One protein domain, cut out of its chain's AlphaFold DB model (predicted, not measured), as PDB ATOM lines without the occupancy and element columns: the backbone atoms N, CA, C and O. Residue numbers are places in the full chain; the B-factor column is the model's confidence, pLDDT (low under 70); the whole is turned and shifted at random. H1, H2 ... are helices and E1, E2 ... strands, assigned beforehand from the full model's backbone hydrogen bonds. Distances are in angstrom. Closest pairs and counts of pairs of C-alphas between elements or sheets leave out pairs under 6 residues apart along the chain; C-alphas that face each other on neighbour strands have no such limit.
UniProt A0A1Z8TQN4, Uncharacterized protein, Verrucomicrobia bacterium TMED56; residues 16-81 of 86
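This is residues 16 to 81 of the 86 residues of an uncharacterized protein of Verrucomicrobia bacterium TMED56 (UniProt A0A1Z8TQN4). The domain is a strongly twisted sheet of four strands, curled like part of a barrel, with one helix, H1, packed over one face of it. Two hairpins, E1 with E2 and E3 with E4, sit side by side to make the sheet, in the order E2, E1, E3, E4, all antiparallel, and residues 52 to 57, where H1 ends and its link to E3 begins, stick out. The printed part has 66 residues, with one named helix and four named strands in the order E1, E2, H1, E3, E4, a mixed class of helices and strands. It is only just compact, close to loose, with a radius of gyration of the C-alphas of 12.6 A and a rounded outline of 31 by 27 by 20 A.

E1, residues 16 to 21, and E2, residues 28 to 38, form an antiparallel hairpin at 173 degrees, with N 18 and O 32 2.9 A apart and N 34 and O 16 2.8 A apart, within hydrogen-bond range. E2, an edge strand, bends by 71 degrees at residue 35. H1, residues 40 to 52, is on the sheet at a height of 9.0 A, over E1 and E3, residues 62 to 70. On the local plane it stands at 29 degrees to E3, only just along the strands. The closest C-alphas of H1 and E3 are those of Ala 43 and Ile 64, 6.8 A apart. In H1 every O i to N i+4 pair is within hydrogen-bond range. E2, H1 and E3 make a split strand-helix-strand unit, two strands running the same way with E1 between them in the sheet; its crossover is right-handed. With H1 on one face, the domain has two layers. E3 pairs with E1 over residues 62 to 64, where N 17 and O 63 are 2.9 A apart, bends by 95 degrees at residue 67, and pairs with E4, residues 76 to 80, over residues 64 to 70. In that second hairpin, N 77 and O 69 are 2.8 A apart. E4, the other edge strand, is apart from E1 and E2.

E1 begins at C-alpha 16, (-127.390, 397.892, -32.772), and is 16.3 A long. E2 is 23.4 A long, H1 18.4 A and E3 19.4 A. E4 is 10.8 A long and ends at C-alpha 80, (-128.787, 401.733, -23.614).

The two C-alphas farthest apart, those of Asp 24 and Ser 41, are 34.4 A apart. The printed part has no cut, and no link is long. The mean pLDDT of the printed part is 83.0; residues 25 to 27 and 54 to 60 are under 70.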
ATOM      1  N   ILE A  16    -126.355 398.889 -33.041       92.69
ATOM      2  CA  ILE A  16    -127.390 397.892 -32.772       92.69
ATOM      3  C   ILE A  16    -126.662 396.584 -32.519       92.69
ATOM      4  O   ILE A  16    -125.918 396.123 -33.386       92.69
ATOM      5  N   THR A  17    -126.882 396.019 -31.345       92.44
ATOM      6  CA  THR A  17    -126.088 394.921 -30.808       92.44
ATOM      7  C   THR A  17    -127.023 393.799 -30.396       92.44
ATOM      8  O   THR A  17    -128.044 394.057 -29.761       92.44
ATOM      9  N   GLU A  18    -126.695 392.568 -30.764       89.94
ATOM     10  CA  GLU A  18    -127.345 391.369 -30.240       89.94
ATOM     11  C   GLU A  18    -126.605 390.888 -29.000       89.94
ATOM     12  O   GLU A  18    -125.377 390.898 -28.963       89.94
ATOM     13  N   LEU A  19    -127.371 390.524 -27.984       88.00
ATOM     14  CA  LEU A  19    -126.947 389.958 -26.721       88.00
ATOM     15  C   LEU A  19    -127.254 388.468 -26.751       88.00
ATOM     16  O   LEU A  19    -128.413 388.088 -26.915       88.00
ATOM     17  N   GLU A  20    -126.241 387.640 -26.555       84.75
ATOM     18  CA  GLU A  20    -126.423 386.205 -26.396       84.75
ATOM     19  C   GLU A  20    -126.313 385.853 -24.916       84.75
ATOM     20  O   GLU A  20    -125.305 386.129 -24.256       84.75
ATOM     21  N   MET A  21    -127.415 385.337 -24.377       78.69
ATOM     22  CA  MET A  21    -127.502 384.899 -22.989       78.69
ATOM     23  C   MET A  21    -127.068 383.443 -22.911       78.69
ATOM     24  O   MET A  21    -127.400 382.670 -23.804       78.69
ATOM     25  N   SER A  22    -126.391 383.078 -21.828       77.06
ATOM     26  CA  SER A  22    -126.019 381.693 -21.554       77.06
ATOM     27  C   SER A  22    -127.241 380.793 -21.551       77.06
ATOM     28  O   SER A  22    -128.237 381.122 -20.890       77.06
ATOM     29  N   ASP A  23    -127.120 379.622 -22.168       72.00
ATOM     30  CA  ASP A  23    -128.136 378.570 -22.091       72.00
ATOM     31  C   ASP A  23    -128.385 378.117 -20.634       72.00
ATOM     32  O   ASP A  23    -129.502 377.732 -20.287       72.00
ATOM     33  N   ASP A  24    -127.384 378.264 -19.757       77.56
ATOM     34  CA  ASP A  24    -127.446 377.899 -18.334       77.56
ATOM     35  C   ASP A  24    -128.077 378.984 -17.430       77.56
ATOM     36  O   ASP A  24    -128.256 378.782 -16.230       77.56
ATOM     37  N   GLY A  25    -128.468 380.134 -17.992       62.66
ATOM     38  CA  GLY A  25    -129.126 381.228 -17.262       62.66
ATOM     39  C   GLY A  25    -128.219 382.098 -16.373       62.66
ATOM     40  O   GLY A  25    -128.730 382.977 -15.673       62.66
ATOM     41  N   ASP A  26    -126.900 381.912 -16.430       69.19
ATOM     42  CA  ASP A  26    -125.883 382.650 -15.665       69.19
ATOM     43  C   ASP A  26    -125.602 384.080 -16.175       69.19
ATOM     44  O   ASP A  26    -124.877 384.848 -15.536       69.19
ATOM     45  N   GLY A  27    -126.218 384.495 -17.285       68.88
ATOM     46  CA  GLY A  27    -126.265 385.891 -17.721       68.88
ATOM     47  C   GLY A  27    -125.833 386.102 -19.168       68.88
ATOM     48  O   GLY A  27    -125.988 385.227 -20.011       68.88
ATOM     49  N   LEU A  28    -125.343 387.306 -19.475       75.62
ATOM     50  CA  LEU A  28    -124.835 387.650 -20.805       75.62
ATOM     51  C   LEU A  28    -123.493 386.948 -21.048       75.62
ATOM     52  O   LEU A  28    -122.530 387.243 -20.340       75.62
ATOM     53  N   GLU A  29    -123.403 386.104 -22.073       75.06
ATOM     54  CA  GLU A  29    -122.144 385.453 -22.451       75.06
ATOM     55  C   GLU A  29    -121.357 386.287 -23.450       75.06
ATOM     56  O   GLU A  29    -120.159 386.525 -23.274       75.06
ATOM     57  N   PHE A  30    -122.028 386.762 -24.499       81.88
ATOM     58  CA  PHE A  30    -121.381 387.550 -25.533       81.88
ATOM     59  C   PHE A  30    -122.343 388.503 -26.226       81.88
ATOM     60  O   PHE A  30    -123.559 388.463 -26.049       81.88
ATOM     61  N   TYR A  31    -121.773 389.418 -27.005       86.69
ATOM     62  CA  TYR A  31    -122.547 390.348 -27.805       86.69
ATOM     63  C   TYR A  31    -121.879 390.630 -29.147       86.69
ATOM     64  O   TYR A  31    -120.653 390.628 -29.263       86.69
ATOM     65  N   SER A  32    -122.709 390.922 -30.145       90.56
ATOM     66  CA  SER A  32    -122.285 391.155 -31.526       90.56
ATOM     67  C   SER A  32    -122.928 392.418 -32.088       90.56
ATOM     68  O   SER A  32    -124.148 392.576 -32.058       90.56
ATOM     69  N   ASP A  33    -122.118 393.336 -32.618       92.62
ATOM     70  CA  ASP A  33    -122.614 394.554 -33.263       92.62
ATOM     71  C   ASP A  33    -123.064 394.254 -34.703       92.62
ATOM     72  O   ASP A  33    -122.244 393.998 -35.583       92.62
ATOM     73  N   HIS A  34    -124.367 394.352 -34.966       89.19
ATOM     74  CA  HIS A  34    -124.959 394.093 -36.286       89.19
ATOM     75  C   HIS A  34    -125.005 395.323 -37.186       89.19
ATOM     76  O   HIS A  34    -124.997 395.214 -38.412       89.19
ATOM     77  N   SER A  35    -125.111 396.523 -36.608       90.56
ATOM     78  CA  SER A  35    -125.114 397.759 -37.398       90.56
ATOM     79  C   SER A  35    -124.680 398.988 -36.605       90.56
ATOM     80  O   SER A  35    -124.798 399.039 -35.386       90.56
ATOM     81  N   GLY A  36    -124.190 400.007 -37.314       91.94
ATOM     82  CA  GLY A  36    -123.631 401.232 -36.741       91.94
ATOM     83  C   GLY A  36    -122.351 401.653 -37.473       91.94
ATOM     84  O   GLY A  36    -122.029 401.070 -38.508       91.94
ATOM     85  N   PRO A  37    -121.617 402.670 -36.980       94.06
ATOM     86  CA  PRO A  37    -121.992 403.560 -35.885       94.06
ATOM     87  C   PRO A  37    -123.067 404.587 -36.288       94.06
ATOM     88  O   PRO A  37    -123.061 405.172 -37.376       94.06
ATOM     89  N   PHE A  38    -123.973 404.877 -35.358       93.25
ATOM     90  CA  PHE A  38    -125.067 405.839 -35.486       93.25
ATOM     91  C   PHE A  38    -125.035 406.881 -34.371       93.25
ATOM     92  O   PHE A  38    -124.350 406.716 -33.366       93.25
ATOM     93  N   THR A  39    -125.797 407.965 -34.534       91.50
ATOM     94  CA  THR A  39    -126.195 408.791 -33.387       91.50
ATOM     95  C   THR A  39    -127.220 408.021 -32.551       91.50
ATOM     96  O   THR A  39    -127.979 407.221 -33.106       91.50
ATOM     97  N   LEU A  40    -127.307 408.299 -31.246       88.75
ATOM     98  CA  LEU A  40    -128.278 407.640 -30.360       88.75
ATOM     99  C   LEU A  40    -129.719 407.779 -30.880       88.75
ATOM    100  O   LEU A  40    -130.476 406.814 -30.911       88.75
ATOM    101  N   SER A  41    -130.078 408.967 -31.380       88.50
ATOM    102  CA  SER A  41    -131.397 409.226 -31.980       88.50
ATOM    103  C   SER A  41    -131.681 408.325 -33.189       88.50
ATOM    104  O   SER A  41    -132.786 407.799 -33.326       88.50
ATOM    105  N   LYS A  42    -130.688 408.101 -34.064       90.69
ATOM    106  CA  LYS A  42    -130.847 407.208 -35.219       90.69
ATOM    107  C   LYS A  42    -130.929 405.740 -34.786       90.69
ATOM    108  O   LYS A  42    -131.787 405.037 -35.309       90.69
ATOM    109  N   ALA A  43    -130.109 405.305 -33.829       91.44
ATOM    110  CA  ALA A  43    -130.170 403.946 -33.284       91.44
ATOM    111  C   ALA A  43    -131.551 403.643 -32.668       91.44
ATOM    112  O   ALA A  43    -132.180 402.653 -33.039       91.44
ATOM    113  N   ARG A  44    -132.092 404.555 -31.841       89.00
ATOM    114  CA  ARG A  44    -133.450 404.448 -31.266       89.00
ATOM    115  C   ARG A  44    -134.532 404.315 -32.348       89.00
ATOM    116  O   ARG A  44    -135.381 403.433 -32.256       89.00
ATOM    117  N   LYS A  45    -134.468 405.124 -33.415       90.00
ATOM    118  CA  LYS A  45    -135.413 405.043 -34.550       90.00
ATOM    119  C   LYS A  45    -135.328 403.720 -35.316       90.00
ATOM    120  O   LYS A  45    -136.346 403.250 -35.814       90.00
ATOM    121  N   ILE A  46    -134.131 403.149 -35.468       89.56
ATOM    122  CA  ILE A  46    -133.946 401.847 -36.126       89.56
ATOM    123  C   ILE A  46    -134.573 400.745 -35.269       89.56
ATOM    124  O   ILE A  46    -135.410 400.008 -35.783       89.56
ATOM    125  N   MET A  47    -134.260 400.704 -33.969       87.25
ATOM    126  CA  MET A  47    -134.860 399.748 -33.027       87.25
ATOM    127  C   MET A  47    -136.387 399.834 -33.018       87.25
ATOM    128  O   MET A  47    -137.067 398.822 -33.141       87.25
ATOM    129  N   GLU A  48    -136.945 401.047 -32.960       87.25
ATOM    130  CA  GLU A  48    -138.396 401.253 -32.994       87.25
ATOM    131  C   GLU A  48    -139.039 400.686 -34.271       87.25
ATOM    132  O   GLU A  48    -140.103 400.069 -34.210       87.25
ATOM    133  N   LYS A  49    -138.393 400.859 -35.432       87.25
ATOM    134  CA  LYS A  49    -138.865 400.280 -36.698       87.25
ATOM    135  C   LYS A  49    -138.791 398.757 -36.692       87.25
ATOM    136  O   LYS A  49    -139.748 398.130 -37.134       87.25
ATOM    137  N   MET A  50    -137.697 398.188 -36.185       83.88
ATOM    138  CA  MET A  50    -137.510 396.739 -36.072       83.88
ATOM    139  C   MET A  50    -138.606 396.112 -35.202       83.88
ATOM    140  O   MET A  50    -139.284 395.193 -35.647       83.88
ATOM    141  N   PHE A  51    -138.880 396.675 -34.022       79.88
ATOM    142  CA  PHE A  51    -139.953 396.182 -33.150       79.88
ATOM    143  C   PHE A  51    -141.351 396.307 -33.779       79.88
ATOM    144  O   PHE A  51    -142.227 395.483 -33.527       79.88
ATOM    145  N   LYS A  52    -141.580 397.332 -34.610       82.31
ATOM    146  CA  LYS A  52    -142.865 397.545 -35.298       82.31
ATOM    147  C   LYS A  52    -143.060 396.650 -36.523       82.31
ATOM    148  O   LYS A  52    -144.206 396.430 -36.912       82.31
ATOM    149  N   SER A  53    -141.997 396.133 -37.142       78.56
ATOM    150  CA  SER A  53    -142.083 395.462 -38.446       78.56
ATOM    151  C   SER A  53    -142.586 394.010 -38.416       78.56
ATOM    152  O   SER A  53    -142.601 393.386 -39.471       78.56
ATOM    153  N   ARG A  54    -143.027 393.465 -37.265       58.94
ATOM    154  CA  ARG A  54    -143.575 392.091 -37.115       58.94
ATOM    155  C   ARG A  54    -142.741 390.986 -37.805       58.94
ATOM    156  O   ARG A  54    -143.294 389.960 -38.194       58.94
ATOM    157  N   SER A  55    -141.429 391.163 -37.978       57.84
ATOM    158  CA  SER A  55    -140.581 390.092 -38.520       57.84
ATOM    159  C   SER A  55    -140.232 389.101 -37.413       57.84
ATOM    160  O   SER A  55    -140.150 389.481 -36.250       57.84
ATOM    161  N   GLY A  56    -140.021 387.831 -37.765       56.53
ATOM    162  CA  GLY A  56    -139.641 386.757 -36.837       56.53
ATOM    163  C   GLY A  56    -138.233 386.883 -36.243       56.53
ATOM    164  O   GLY A  56    -137.615 385.872 -35.939       56.53
ATOM    165  N   ASN A  57    -137.705 388.101 -36.113       58.94
ATOM    166  CA  ASN A  57    -136.425 388.338 -35.463       58.94
ATOM    167  C   ASN A  57    -136.623 388.251 -33.946       58.94
ATOM    168  O   ASN A  57    -137.596 388.792 -33.415       58.94
ATOM    169  N   ASN A  58    -135.698 387.595 -33.243       66.31
ATOM    170  CA  ASN A  58    -135.719 387.511 -31.785       66.31
ATOM    171  C   ASN A  58    -135.314 388.857 -31.162       66.31
ATOM    172  O   ASN A  58    -134.193 389.083 -30.719       66.31
ATOM    173  N   PHE A  59    -136.258 389.791 -31.167       69.12
ATOM    174  CA  PHE A  59    -136.092 391.163 -30.706       69.12
ATOM    175  C   PHE A  59    -135.688 391.294 -29.233       69.12
ATOM    176  O   PHE A  59    -135.187 392.348 -28.844       69.12
ATOM    177  N   TYR A  60    -135.907 390.256 -28.422       69.88
ATOM    178  CA  TYR A  60    -135.585 390.254 -26.994       69.88
ATOM    179  C   TYR A  60    -134.081 390.327 -26.723       69.88
ATOM    180  O   TYR A  60    -133.680 390.817 -25.671       69.88
ATOM    181  N   ASN A  61    -133.270 389.940 -27.708       80.81
ATOM    182  CA  ASN A  61    -131.819 389.921 -27.604       80.81
ATOM    183  C   ASN A  61    -131.172 391.195 -28.173       80.81
ATOM    184  O   ASN A  61    -129.963 391.355 -28.090       80.81
ATOM    185  N   LEU A  62    -131.936 392.131 -28.747       86.94
ATOM    186  CA  LEU A  62    -131.369 393.328 -29.375       86.94
ATOM    187  C   LEU A  62    -131.344 394.537 -28.431       86.94
ATOM    188  O   LEU A  62    -132.348 394.911 -27.824       86.94
ATOM    189  N   THR A  63    -130.203 395.220 -28.392       90.06
ATOM    190  CA  THR A  63    -129.968 396.431 -27.598       90.06
ATOM    191  C   THR A  63    -129.182 397.488 -28.380       90.06
ATOM    192  O   THR A  63    -128.747 397.264 -29.511       90.06
ATOM    193  N   ILE A  64    -129.017 398.675 -27.789       92.25
ATOM    194  CA  ILE A  64    -128.146 399.726 -28.317       92.25
ATOM    195  C   ILE A  64    -126.874 399.767 -27.471       92.25
ATOM    196  O   ILE A  64    -126.937 400.115 -26.295       92.25
ATOM    197  N   ARG A  65    -125.713 399.480 -28.060       92.75
ATOM    198  CA  ARG A  65    -124.415 399.649 -27.393       92.75
ATOM    199  C   ARG A  65    -123.830 401.023 -27.703       92.75
ATOM    200  O   ARG A  65    -123.928 401.508 -28.830       92.75
ATOM    201  N   GLY A  66    -123.212 401.661 -26.719       92.06
ATOM    202  CA  GLY A  66    -122.543 402.948 -26.873       92.06
ATOM    203  C   GLY A  66    -121.473 403.170 -25.803       92.06
ATOM    204  O   GLY A  66    -121.023 402.215 -25.175       92.06
ATOM    205  N   PRO A  67    -121.046 404.425 -25.586       91.06
ATOM    206  CA  PRO A  67    -120.133 404.761 -24.498       91.06
ATOM    207  C   PRO A  67    -120.656 404.297 -23.128       91.06
ATOM    208  O   PRO A  67    -121.862 404.311 -22.882       91.06
ATOM    209  N   ARG A  68    -119.752 403.929 -22.208       89.75
ATOM    210  CA  ARG A  68    -120.137 403.591 -20.828       89.75
ATOM    211  C   ARG A  68    -120.887 404.742 -20.158       89.75
ATOM    212  O   ARG A  68    -120.451 405.893 -20.213       89.75
ATOM    213  N   HIS A  69    -121.970 404.404 -19.472       85.75
ATOM    214  CA  HIS A  69    -122.777 405.327 -18.686       85.75
ATOM    215  C   HIS A  69    -123.353 404.640 -17.442       85.75
ATOM    216  O   HIS A  69    -123.356 403.416 -17.348       85.75
ATOM    217  N   MET A  70    -123.848 405.432 -16.492       86.38
ATOM    218  CA  MET A  70    -124.623 404.927 -15.359       86.38
ATOM    219  C   MET A  70    -126.097 404.843 -15.767       86.38
ATOM    220  O   MET A  70    -126.655 405.852 -16.202       86.38
ATOM    221  N   ASN A  71    -126.711 403.664 -15.658       82.94
ATOM    222  CA  ASN A  71    -128.124 403.466 -15.990       82.94
ATOM    223  C   ASN A  71    -129.064 403.940 -14.865       82.94
ATOM    224  O   ASN A  71    -128.619 404.361 -13.794       82.94
ATOM    225  N   GLY A  72    -130.378 403.828 -15.095       77.19
ATOM    226  CA  GLY A  72    -131.409 404.218 -14.122       77.19
ATOM    227  C   GLY A  72    -131.397 403.417 -12.812       77.19
ATOM    228  O   GLY A  72    -132.047 403.817 -11.851       77.19
ATOM    229  N   TYR A  73    -130.633 402.324 -12.754       82.75
ATOM    230  CA  TYR A  73    -130.499 401.434 -11.597       82.75
ATOM    231  C   TYR A  73    -129.168 401.621 -10.848       82.75
ATOM    232  O   TYR A  73    -128.895 400.903  -9.893       82.75
ATOM    233  N   GLY A  74    -128.328 402.578 -11.262       84.88
ATOM    234  CA  GLY A  74    -127.047 402.860 -10.607       84.88
ATOM    235  C   GLY A  74    -125.896 401.934 -11.016       84.88
ATOM    236  O   GLY A  74    -124.849 401.943 -10.371       84.88
ATOM    237  N   HIS A  75    -126.046 401.160 -12.094       84.56
ATOM    238  CA  HIS A  75    -124.987 400.309 -12.634       84.56
ATOM    239  C   HIS A  75    -124.299 400.971 -13.830       84.56
ATOM    240  O   HIS A  75    -124.946 401.580 -14.682       84.56
ATOM    241  N   ASN A  76    -122.977 400.816 -13.921       88.56
ATOM    242  CA  ASN A  76    -122.228 401.215 -15.110       88.56
ATOM    243  C   ASN A  76    -122.428 400.181 -16.220       88.56
ATOM    244  O   ASN A  76    -122.121 399.006 -16.035       88.56
ATOM    245  N   THR A  77    -122.895 400.628 -17.379       89.00
ATOM    246  CA  THR A  77    -123.201 399.775 -18.528       89.00
ATOM    247  C   THR A  77    -122.872 400.477 -19.844       89.00
ATOM    248  O   THR A  77    -122.817 401.704 -19.927       89.00
ATOM    249  N   GLU A  78    -122.627 399.693 -20.886       91.00
ATOM    250  CA  GLU A  78    -122.485 400.160 -22.275       91.00
ATOM    251  C   GLU A  78    -123.804 400.058 -23.046       91.00
ATOM    252  O   GLU A  78    -123.907 400.540 -24.175       91.00
ATOM    253  N   PHE A  79    -124.814 399.436 -22.437       89.81
ATOM    254  CA  PHE A  79    -126.083 399.115 -23.065       89.81
ATOM    255  C   PHE A  79    -127.143 400.140 -22.689       89.81
ATOM    256  O   PHE A  79    -127.423 400.364 -21.516       89.81
ATOM    257  N   TYR A  80    -127.727 400.748 -23.710       87.00
ATOM    258  CA  TYR A  80    -128.787 401.733 -23.614       87.00
ATOM    259  C   TYR A  80    -130.117 401.058 -23.933       87.00
ATOM    260  O   TYR A  80    -130.301 400.500 -25.018       87.00
ATOM    261  N   SER A  81    -131.078 401.152 -23.017       73.56
ATOM    262  CA  SER A  81    -132.428 400.670 -23.290       73.56
ATOM    263  C   SER A  81    -133.132 401.529 -24.347       73.56
ATOM    264  O   SER A  81    -132.975 402.751 -24.416       73.56
TER     265      SER A  81